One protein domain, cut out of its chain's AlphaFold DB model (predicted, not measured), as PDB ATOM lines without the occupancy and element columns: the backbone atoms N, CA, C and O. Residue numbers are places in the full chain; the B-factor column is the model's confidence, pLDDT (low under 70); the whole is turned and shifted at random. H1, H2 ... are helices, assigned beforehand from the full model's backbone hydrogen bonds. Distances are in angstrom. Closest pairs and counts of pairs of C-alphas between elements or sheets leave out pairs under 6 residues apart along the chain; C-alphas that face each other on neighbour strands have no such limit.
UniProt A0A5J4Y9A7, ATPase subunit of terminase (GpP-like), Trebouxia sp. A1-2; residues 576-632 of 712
ATOM      1  N   ALA A 576     -41.225  45.097  80.548       92.88
ATOM      2  CA  ALA A 576     -42.030  44.331  81.497       92.88
ATOM      3  C   ALA A 576     -42.165  42.852  81.092       92.88
ATOM      4  O   ALA A 576     -41.907  41.984  81.922       92.88
ATOM      5  N   ASP A 577     -42.459  42.555  79.823       90.56
ATOM      6  CA  ASP A 577     -42.549  41.164  79.340       90.56
ATOM      7  C   ASP A 577     -41.183  40.480  79.431       90.56
ATOM      8  O   ASP A 577     -41.049  39.357  79.917       90.56
ATOM      9  N   LEU A 578     -40.131  41.199  79.020       94.56
ATOM     10  CA  LEU A 578     -38.766  40.688  79.092       94.56
ATOM     11  C   LEU A 578     -38.337  40.432  80.543       94.56
ATOM     12  O   LEU A 578     -37.627  39.463  80.800       94.56
ATOM     13  N   ARG A 579     -38.779  41.275  81.486       96.31
ATOM     14  CA  ARG A 579     -38.553  41.076  82.919       96.31
ATOM     15  C   ARG A 579     -39.212  39.788  83.406       96.31
ATOM     16  O   ARG A 579     -38.518  38.974  84.004       96.31
ATOM     17  N   GLN A 580     -40.498  39.590  83.118       95.31
ATOM     18  CA  GLN A 580     -41.236  38.401  83.557       95.31
ATOM     19  C   GLN A 580     -40.626  37.110  83.003       95.31
ATOM     20  O   GLN A 580     -40.421  36.159  83.754       95.31
ATOM     21  N   GLU A 581     -40.269  37.085  81.716       95.31
ATOM     22  CA  GLU A 581     -39.643  35.908  81.107       95.31
ATOM     23  C   GLU A 581     -38.252  35.619  81.696       95.31
ATOM     24  O   GLU A 581     -37.936  34.471  81.999       95.31
ATOM     25  N   ILE A 582     -37.414  36.644  81.902       97.38
ATOM     26  CA  ILE A 582     -36.086  36.451  82.506       97.38
ATOM     27  C   ILE A 582     -36.211  35.985  83.962       97.38
ATOM     28  O   ILE A 582     -35.478  35.087  84.370       97.38
ATOM     29  N   GLU A 583     -37.131  36.555  84.743       97.25
ATOM     30  CA  GLU A 583     -37.388  36.135  86.126       97.25
ATOM     31  C   GLU A 583     -37.924  34.695  86.204       97.25
ATOM     32  O   GLU A 583     -37.520  33.948  87.097       97.25
ATOM     33  N   ALA A 584     -38.767  34.275  85.252       95.69
ATOM     34  CA  ALA A 584     -39.235  32.894  85.151       95.69
ATOM     35  C   ALA A 584     -38.073  31.920  84.895       95.69
ATOM     36  O   ALA A 584     -37.942  30.934  85.616       95.69
ATOM     37  N   VAL A 585     -37.176  32.243  83.958       97.06
ATOM     38  CA  VAL A 585     -35.991  31.417  83.654       97.06
ATOM     39  C   VAL A 585     -35.009  31.379  84.832       97.06
ATOM     40  O   VAL A 585     -34.436  30.331  85.128       97.06
ATOM     41  N   ILE A 586     -34.822  32.497  85.547       97.94
ATOM     42  CA  ILE A 586     -34.014  32.532  86.781       97.94
ATOM     43  C   ILE A 586     -34.577  31.557  87.821       97.94
ATOM     44  O   ILE A 586     -33.801  30.837  88.451       97.94
ATOM     45  N   ARG A 587     -35.906  31.524  87.984       97.69
ATOM     46  CA  ARG A 587     -36.594  30.628  88.922       97.69
ATOM     47  C   ARG A 587     -36.488  29.165  88.489       97.69
ATOM     48  O   ARG A 587     -36.162  28.324  89.312       97.69
ATOM     49  N   GLU A 588     -36.710  28.881  87.209       97.56
ATOM     50  CA  GLU A 588     -36.656  27.533  86.629       97.56
ATOM     51  C   GLU A 588     -35.277  26.876  86.793       97.56
ATOM     52  O   GLU A 588     -35.179  25.707  87.157       97.56
ATOM     53  N   HIS A 589     -34.197  27.634  86.588       97.62
ATOM     54  CA  HIS A 589     -32.828  27.117  86.683       97.62
ATOM     55  C   HIS A 589     -32.162  27.334  88.050       97.62
ATOM     56  O   HIS A 589     -30.950  27.136  88.169       97.62
ATOM     57  N   ASN A 590     -32.923  27.743  89.075       97.06
ATOM     58  CA  ASN A 590     -32.417  28.031  90.424       97.06
ATOM     59  C   ASN A 590     -31.198  28.978  90.428       97.06
ATOM     60  O   ASN A 590     -30.236  28.798  91.179       97.06
ATOM     61  N   TRP A 591     -31.200  29.992  89.561       97.56
ATOM     62  CA  TRP A 591     -30.154  31.012  89.554       97.56
ATOM     63  C   TRP A 591     -30.402  32.060  90.635       97.56
ATOM     64  O   TRP A 591     -31.516  32.230  91.124       97.56
ATOM     65  N   LYS A 592     -29.349  32.801  91.006       97.06
ATOM     66  CA  LYS A 592     -29.444  33.816  92.058       97.06
ATOM     67  C   LYS A 592     -30.510  34.872  91.694       97.06
ATOM     68  O   LYS A 592     -30.308  35.594  90.710       97.06
ATOM     69  N   PRO A 593     -31.602  35.003  92.473       97.69
ATOM     70  CA  PRO A 593     -32.649  35.977  92.197       97.69
ATOM     71  C   PRO A 593     -32.093  37.403  92.263       97.69
ATOM     72  O   PRO A 593     -31.172  37.698  93.028       97.69
ATOM     73  N   GLY A 594     -32.618  38.284  91.412       96.88
ATOM     74  CA  GLY A 594     -32.163  39.673  91.315       96.88
ATOM     75  C   GLY A 594     -30.848  39.880  90.552       96.88
ATOM     76  O   GLY A 594     -30.396  41.019  90.437       96.88
ATOM     77  N   VAL A 595     -30.224  38.828  90.004       97.56
ATOM     78  CA  VAL A 595     -29.006  38.932  89.178       97.56
ATOM     79  C   VAL A 595     -29.316  38.577  87.727       97.56
ATOM     80  O   VAL A 595     -29.900  37.536  87.446       97.56
ATOM     81  N   MET A 596     -28.882  39.424  86.790       97.75
ATOM     82  CA  MET A 596     -29.069  39.181  85.356       97.75
ATOM     83  C   MET A 596     -28.229  37.974  84.888       97.75
ATOM     84  O   MET A 596     -26.996  38.017  85.019       97.75
ATOM     85  N   PRO A 597     -28.838  36.936  84.283       97.75
ATOM     86  CA  PRO A 597     -28.110  35.825  83.680       97.75
ATOM     87  C   PRO A 597     -27.237  36.307  82.521       97.75
ATOM     88  O   PRO A 597     -27.617  37.204  81.761       97.75
ATOM     89  N   ASN A 598     -26.055  35.715  82.355       96.31
ATOM     90  CA  ASN A 598     -25.211  36.034  81.207       96.31
ATOM     91  C   ASN A 598     -25.734  35.347  79.926       96.31
ATOM     92  O   ASN A 598     -26.564  34.439  79.967       96.31
ATOM     93  N   GLY A 599     -25.236  35.777  78.763       96.25
ATOM     94  CA  GLY A 599     -25.681  35.215  77.484       96.25
ATOM     95  C   GLY A 599     -25.416  33.715  77.335       96.25
ATOM     96  O   GLY A 599     -26.192  33.042  76.667       96.25
ATOM     97  N   VAL A 600     -24.374  33.191  77.986       95.19
ATOM     98  CA  VAL A 600     -24.042  31.760  77.968       95.19
ATOM     99  C   VAL A 600     -25.058  30.964  78.788       95.19
ATOM    100  O   VAL A 600     -25.542  29.954  78.300       95.19
ATOM    101  N   GLN A 601     -25.448  31.452  79.969       96.88
ATOM    102  CA  GLN A 601     -26.457  30.837  80.837       96.88
ATOM    103  C   GLN A 601     -27.817  30.742  80.133       96.88
ATOM    104  O   GLN A 601     -28.422  29.673  80.102       96.88
ATOM    105  N   LEU A 602     -28.267  31.829  79.492       97.12
ATOM    106  CA  LEU A 602     -29.511  31.814  78.712       97.12
ATOM    107  C   LEU A 602     -29.422  30.884  77.491       97.12
ATOM    108  O   LEU A 602     -30.396  30.217  77.165       97.12
ATOM    109  N   GLN A 603     -28.270  30.806  76.818       95.19
ATOM    110  CA  GLN A 603     -28.076  29.873  75.700       95.19
ATOM    111  C   GLN A 603     -28.055  28.411  76.153       95.19
ATOM    112  O   GLN A 603     -28.684  27.584  75.502       95.19
ATOM    113  N   SER A 604     -27.383  28.089  77.264       90.19
ATOM    114  CA  SER A 604     -27.373  26.730  77.824       90.19
ATOM    115  C   SER A 604     -28.751  26.287  78.314       90.19
ATOM    116  O   SER A 604     -29.038  25.099  78.315       90.19
ATOM    117  N   ALA A 605     -29.613  27.242  78.675       92.62
ATOM    118  CA  ALA A 605     -31.019  27.022  79.002       92.62
ATOM    119  C   ALA A 605     -31.934  26.898  77.760       92.62
ATOM    120  O   ALA A 605     -33.151  26.856  77.894       92.62
ATOM    121  N   GLY A 606     -31.393  26.920  76.534       88.88
ATOM    122  CA  GLY A 606     -32.184  26.891  75.293       88.88
ATOM    123  C   GLY A 606     -32.909  28.207  74.969       88.88
ATOM    124  O   GLY A 606     -33.589  28.323  73.947       88.88
ATOM    125  N   GLN A 607     -32.715  29.251  75.777       95.69
ATOM    126  CA  GLN A 607     -33.406  30.535  75.668       95.69
ATOM    127  C   GLN A 607     -32.723  31.489  74.671       95.69
ATOM    128  O   GLN A 607     -32.455  32.663  74.951       95.69
ATOM    129  N   HIS A 608     -32.441  31.007  73.454       90.69
ATOM    130  CA  HIS A 608     -31.774  31.788  72.398       90.69
ATOM    131  C   HIS A 608     -32.535  33.071  72.030       90.69
ATOM    132  O   HIS A 608     -31.935  34.088  71.668       90.69
ATOM    133  N   HIS A 609     -33.862  33.030  72.139       90.06
ATOM    134  CA  HIS A 609     -34.729  34.154  71.827       90.06
ATOM    135  C   HIS A 609     -34.600  35.294  72.857       90.06
ATOM    136  O   HIS A 609     -34.587  36.457  72.453       90.06
ATOM    137  N   LEU A 610     -34.393  34.986  74.148       94.88
ATOM    138  CA  LEU A 610     -34.119  35.990  75.184       94.88
ATOM    139  C   LEU A 610     -32.781  36.690  74.944       94.88
ATOM    140  O   LEU A 610     -32.696  37.910  75.047       94.88
ATOM    141  N   VAL A 611     -31.744  35.950  74.537       96.00
ATOM    142  CA  VAL A 611     -30.439  36.547  74.198       96.00
ATOM    143  C   VAL A 611     -30.552  37.506  73.016       96.00
ATOM    144  O   VAL A 611     -29.975  38.596  73.049       96.00
ATOM    145  N   ALA A 612     -31.303  37.125  71.980       90.31
ATOM    146  CA  ALA A 612     -31.554  37.989  70.833       90.31
ATOM    147  C   ALA A 612     -32.329  39.255  71.237       90.31
ATOM    148  O   ALA A 612     -31.921  40.354  70.861       90.31
ATOM    149  N   ALA A 613     -33.380  39.113  72.054       93.00
ATOM    150  CA  ALA A 613     -34.173  40.236  72.552       93.00
ATOM    151  C   ALA A 613     -33.326  41.205  73.394       93.00
ATOM    152  O   ALA A 613     -33.297  42.403  73.121       93.00
ATOM    153  N   VAL A 614     -32.545  40.692  74.350       95.56
ATOM    154  CA  VAL A 614     -31.661  41.507  75.197       95.56
ATOM    155  C   VAL A 614     -30.638  42.279  74.358       95.56
ATOM    156  O   VAL A 614     -30.393  43.457  74.616       95.56
ATOM    157  N   ARG A 615     -30.055  41.653  73.324       95.12
ATOM    158  CA  ARG A 615     -29.117  42.324  72.406       95.12
ATOM    159  C   ARG A 615     -29.795  43.422  71.588       95.12
ATOM    160  O   ARG A 615     -29.246  44.516  71.505       95.12
ATOM    161  N   GLN A 616     -30.983  43.160  71.044       91.88
ATOM    162  CA  GLN A 616     -31.751  44.152  70.281       91.88
ATOM    163  C   GLN A 616     -32.157  45.366  71.129       91.88
ATOM    164  O   GLN A 616     -32.232  46.473  70.608       91.88
ATOM    165  N   MET A 617     -32.373  45.182  72.433       94.00
ATOM    166  CA  MET A 617     -32.813  46.243  73.347       94.00
ATOM    167  C   MET A 617     -31.667  46.993  74.056       94.00
ATOM    168  O   MET A 617     -31.903  47.722  75.025       94.00
ATOM    169  N   GLY A 618     -30.427  46.848  73.573       95.06
ATOM    170  CA  GLY A 618     -29.265  47.601  74.064       95.06
ATOM    171  C   GLY A 618     -28.277  46.801  74.919       95.06
ATOM    172  O   GLY A 618     -27.396  47.390  75.543       95.06
ATOM    173  N   GLY A 619     -28.398  45.473  74.962       96.12
ATOM    174  CA  GLY A 619     -27.456  44.577  75.634       96.12
ATOM    175  C   GLY A 619     -27.775  44.296  77.107       96.12
ATOM    176  O   GLY A 619     -28.636  44.914  77.728       96.12
ATOM    177  N   PHE A 620     -27.041  43.337  77.682       96.69
ATOM    178  CA  PHE A 620     -27.322  42.769  79.009       96.69
ATOM    179  C   PHE A 620     -27.269  43.786  80.147       96.69
ATOM    180  O   PHE A 620     -28.117  43.741  81.028       96.69
ATOM    181  N   ARG A 621     -26.301  44.711  80.138       96.31
ATOM    182  CA  ARG A 621     -26.171  45.728  81.197       96.31
ATOM    183  C   ARG A 621     -27.325  46.727  81.166       96.31
ATOM    184  O   ARG A 621     -27.909  47.015  82.203       96.31
ATOM    185  N   THR A 622     -27.662  47.209  79.973       96.50
ATOM    186  CA  THR A 622     -28.748  48.166  79.740       96.50
ATOM    187  C   THR A 622     -30.089  47.575  80.138       96.50
ATOM    188  O   THR A 622     -30.864  48.220  80.838       96.50
ATOM    189  N   ILE A 623     -30.345  46.330  79.726       97.38
ATOM    190  CA  ILE A 623     -31.578  45.640  80.083       97.38
ATOM    191  C   ILE A 623     -31.629  45.358  81.576       97.38
ATOM    192  O   ILE A 623     -32.634  45.709  82.171       97.38
ATOM    193  N   ALA A 624     -30.557  44.838  82.185       97.50
ATOM    194  CA  ALA A 624     -30.499  44.598  83.627       97.50
ATOM    195  C   ALA A 624     -30.875  45.855  84.427       97.50
ATOM    196  O   ALA A 624     -31.782  45.803  85.250       97.50
ATOM    197  N   ALA A 625     -30.273  47.003  84.093       96.56
ATOM    198  CA  ALA A 625     -30.601  48.282  84.721       96.56
ATOM    199  C   ALA A 625     -32.078  48.677  84.525       96.56
ATOM    200  O   ALA A 625     -32.729  49.107  85.471       96.56
ATOM    201  N   LYS A 626     -32.625  48.495  83.318       97.31
ATOM    202  CA  LYS A 626     -34.019  48.839  82.991       97.31
ATOM    203  C   LYS A 626     -35.059  47.931  83.648       97.31
ATOM    204  O   LYS A 626     -36.158  48.399  83.924       97.31
ATOM    205  N   ILE A 627     -34.744  46.652  83.860       97.25
ATOM    206  CA  ILE A 627     -35.664  45.674  84.467       97.25
ATOM    207  C   ILE A 627     -35.422  45.467  85.968       97.25
ATOM    208  O   ILE A 627     -36.081  44.628  86.572       97.25
ATOM    209  N   GLY A 628     -34.501  46.225  86.577       96.94
ATOM    210  CA  GLY A 628     -34.214  46.158  88.013       96.94
ATOM    211  C   GLY A 628     -33.391  44.939  88.445       96.94
ATOM    212  O   GLY A 628     -33.426  44.564  89.612       96.94
ATOM    213  N   LEU A 629     -32.649  44.312  87.528       97.38
ATOM    214  CA  LEU A 629     -31.712  43.235  87.849       97.38
ATOM    215  C   LEU A 629     -30.290  43.783  87.996       97.38
ATOM    216  O   LEU A 629     -29.844  44.660  87.257       97.38
ATOM    217  N   THR A 630     -29.528  43.207  88.919       97.06
ATOM    218  CA  THR A 630     -28.126  43.570  89.121       97.06
ATOM    219  C   THR A 630     -27.294  42.982  87.979       97.06
ATOM    220  O   THR A 630     -27.269  41.755  87.809       97.06
ATOM    221  N   PRO A 631     -26.589  43.802  87.173       95.38
ATOM    222  CA  PRO A 631     -25.688  43.272  86.165       95.38
ATOM    223  C   PRO A 631     -24.542  42.546  86.868       95.38
ATOM    224  O   PRO A 631     -23.875  43.108  87.739       95.38
ATOM    225  N   ARG A 632     -24.283  41.295  86.476       89.69
ATOM    226  CA  ARG A 632     -23.137  40.540  86.986       89.69
ATOM    227  C   ARG A 632     -21.866  41.328  86.654       89.69
ATOM    228  O   ARG A 632     -21.566  41.557  85.476       89.69
TER     229      ARG A 632
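This is residues 576 to 632 of the 712 residues of the protein "ATPase subunit of terminase (GpP-like)" of Trebouxia sp. A1-2 (UniProt A0A5J4Y9A7). Four helices make a small, rounded body: H2 and H3 form a helical hairpin, the longest helix, H1, passes slantwise beside H3, and H4 lies crosswise at the end where H1 begins and H3 ends. A link of ten residues loops from the end of H1 to the start of H2. The printed part has 57 residues with four named helices, in the order H1, H2, H3, H4, and no named strand; its class is all helix. It is compact, with a radius of gyration of the C-alphas of 9.8 A and spans of 24 by 20 by 20 A.

H1 is residues 576 to 588, 18.4 A from first to last C-alpha, and begins with C-alpha 576 at (-42.030, 44.331, 81.497). H2 is residues 599 to 604, 8.7 A long. H3 is residues 608 to 616, 12.5 A long. H4 is residues 620 to 627, 10.4 A long, and ends with C-alpha 627 at (-35.664, 45.674, 84.467).

H1 and H3 are close but not clearly touching, with the closest C-alphas, of Ile 582 and Leu 610, 7.6 A apart; they run opposite ways at a steep tilt of 39 degrees. H1 and H2 are near each other, with 5 pairs of C-alphas within 10 A. The hairpin H2 and H3 touch at Gly 599 and Val 611, closest C-alphas 5.9 A apart, at a shallow tilt of 12 degrees, opposite ways. H3 and H4 are close but not clearly touching, about perpendicular at 86 degrees, with the closest C-alphas, of Val 614 and Phe 620, 5.9 A apart. H1, with residues 576 to 579 alone, only just touches H4, with 3 pairs of C-alphas within 8 A; the closest are those of Arg 579 and Ile 627, 5.6 A apart. In H1, H2, H3 and H4 every O i to N i+4 pair is within hydrogen-bond range.

The C-alphas farthest apart, of Asn 590 and Gln 616, are 25.8 A apart. The printed part has no cut and no long link. The mean pLDDT of the printed part is 95.5, and no printed residue is under 70.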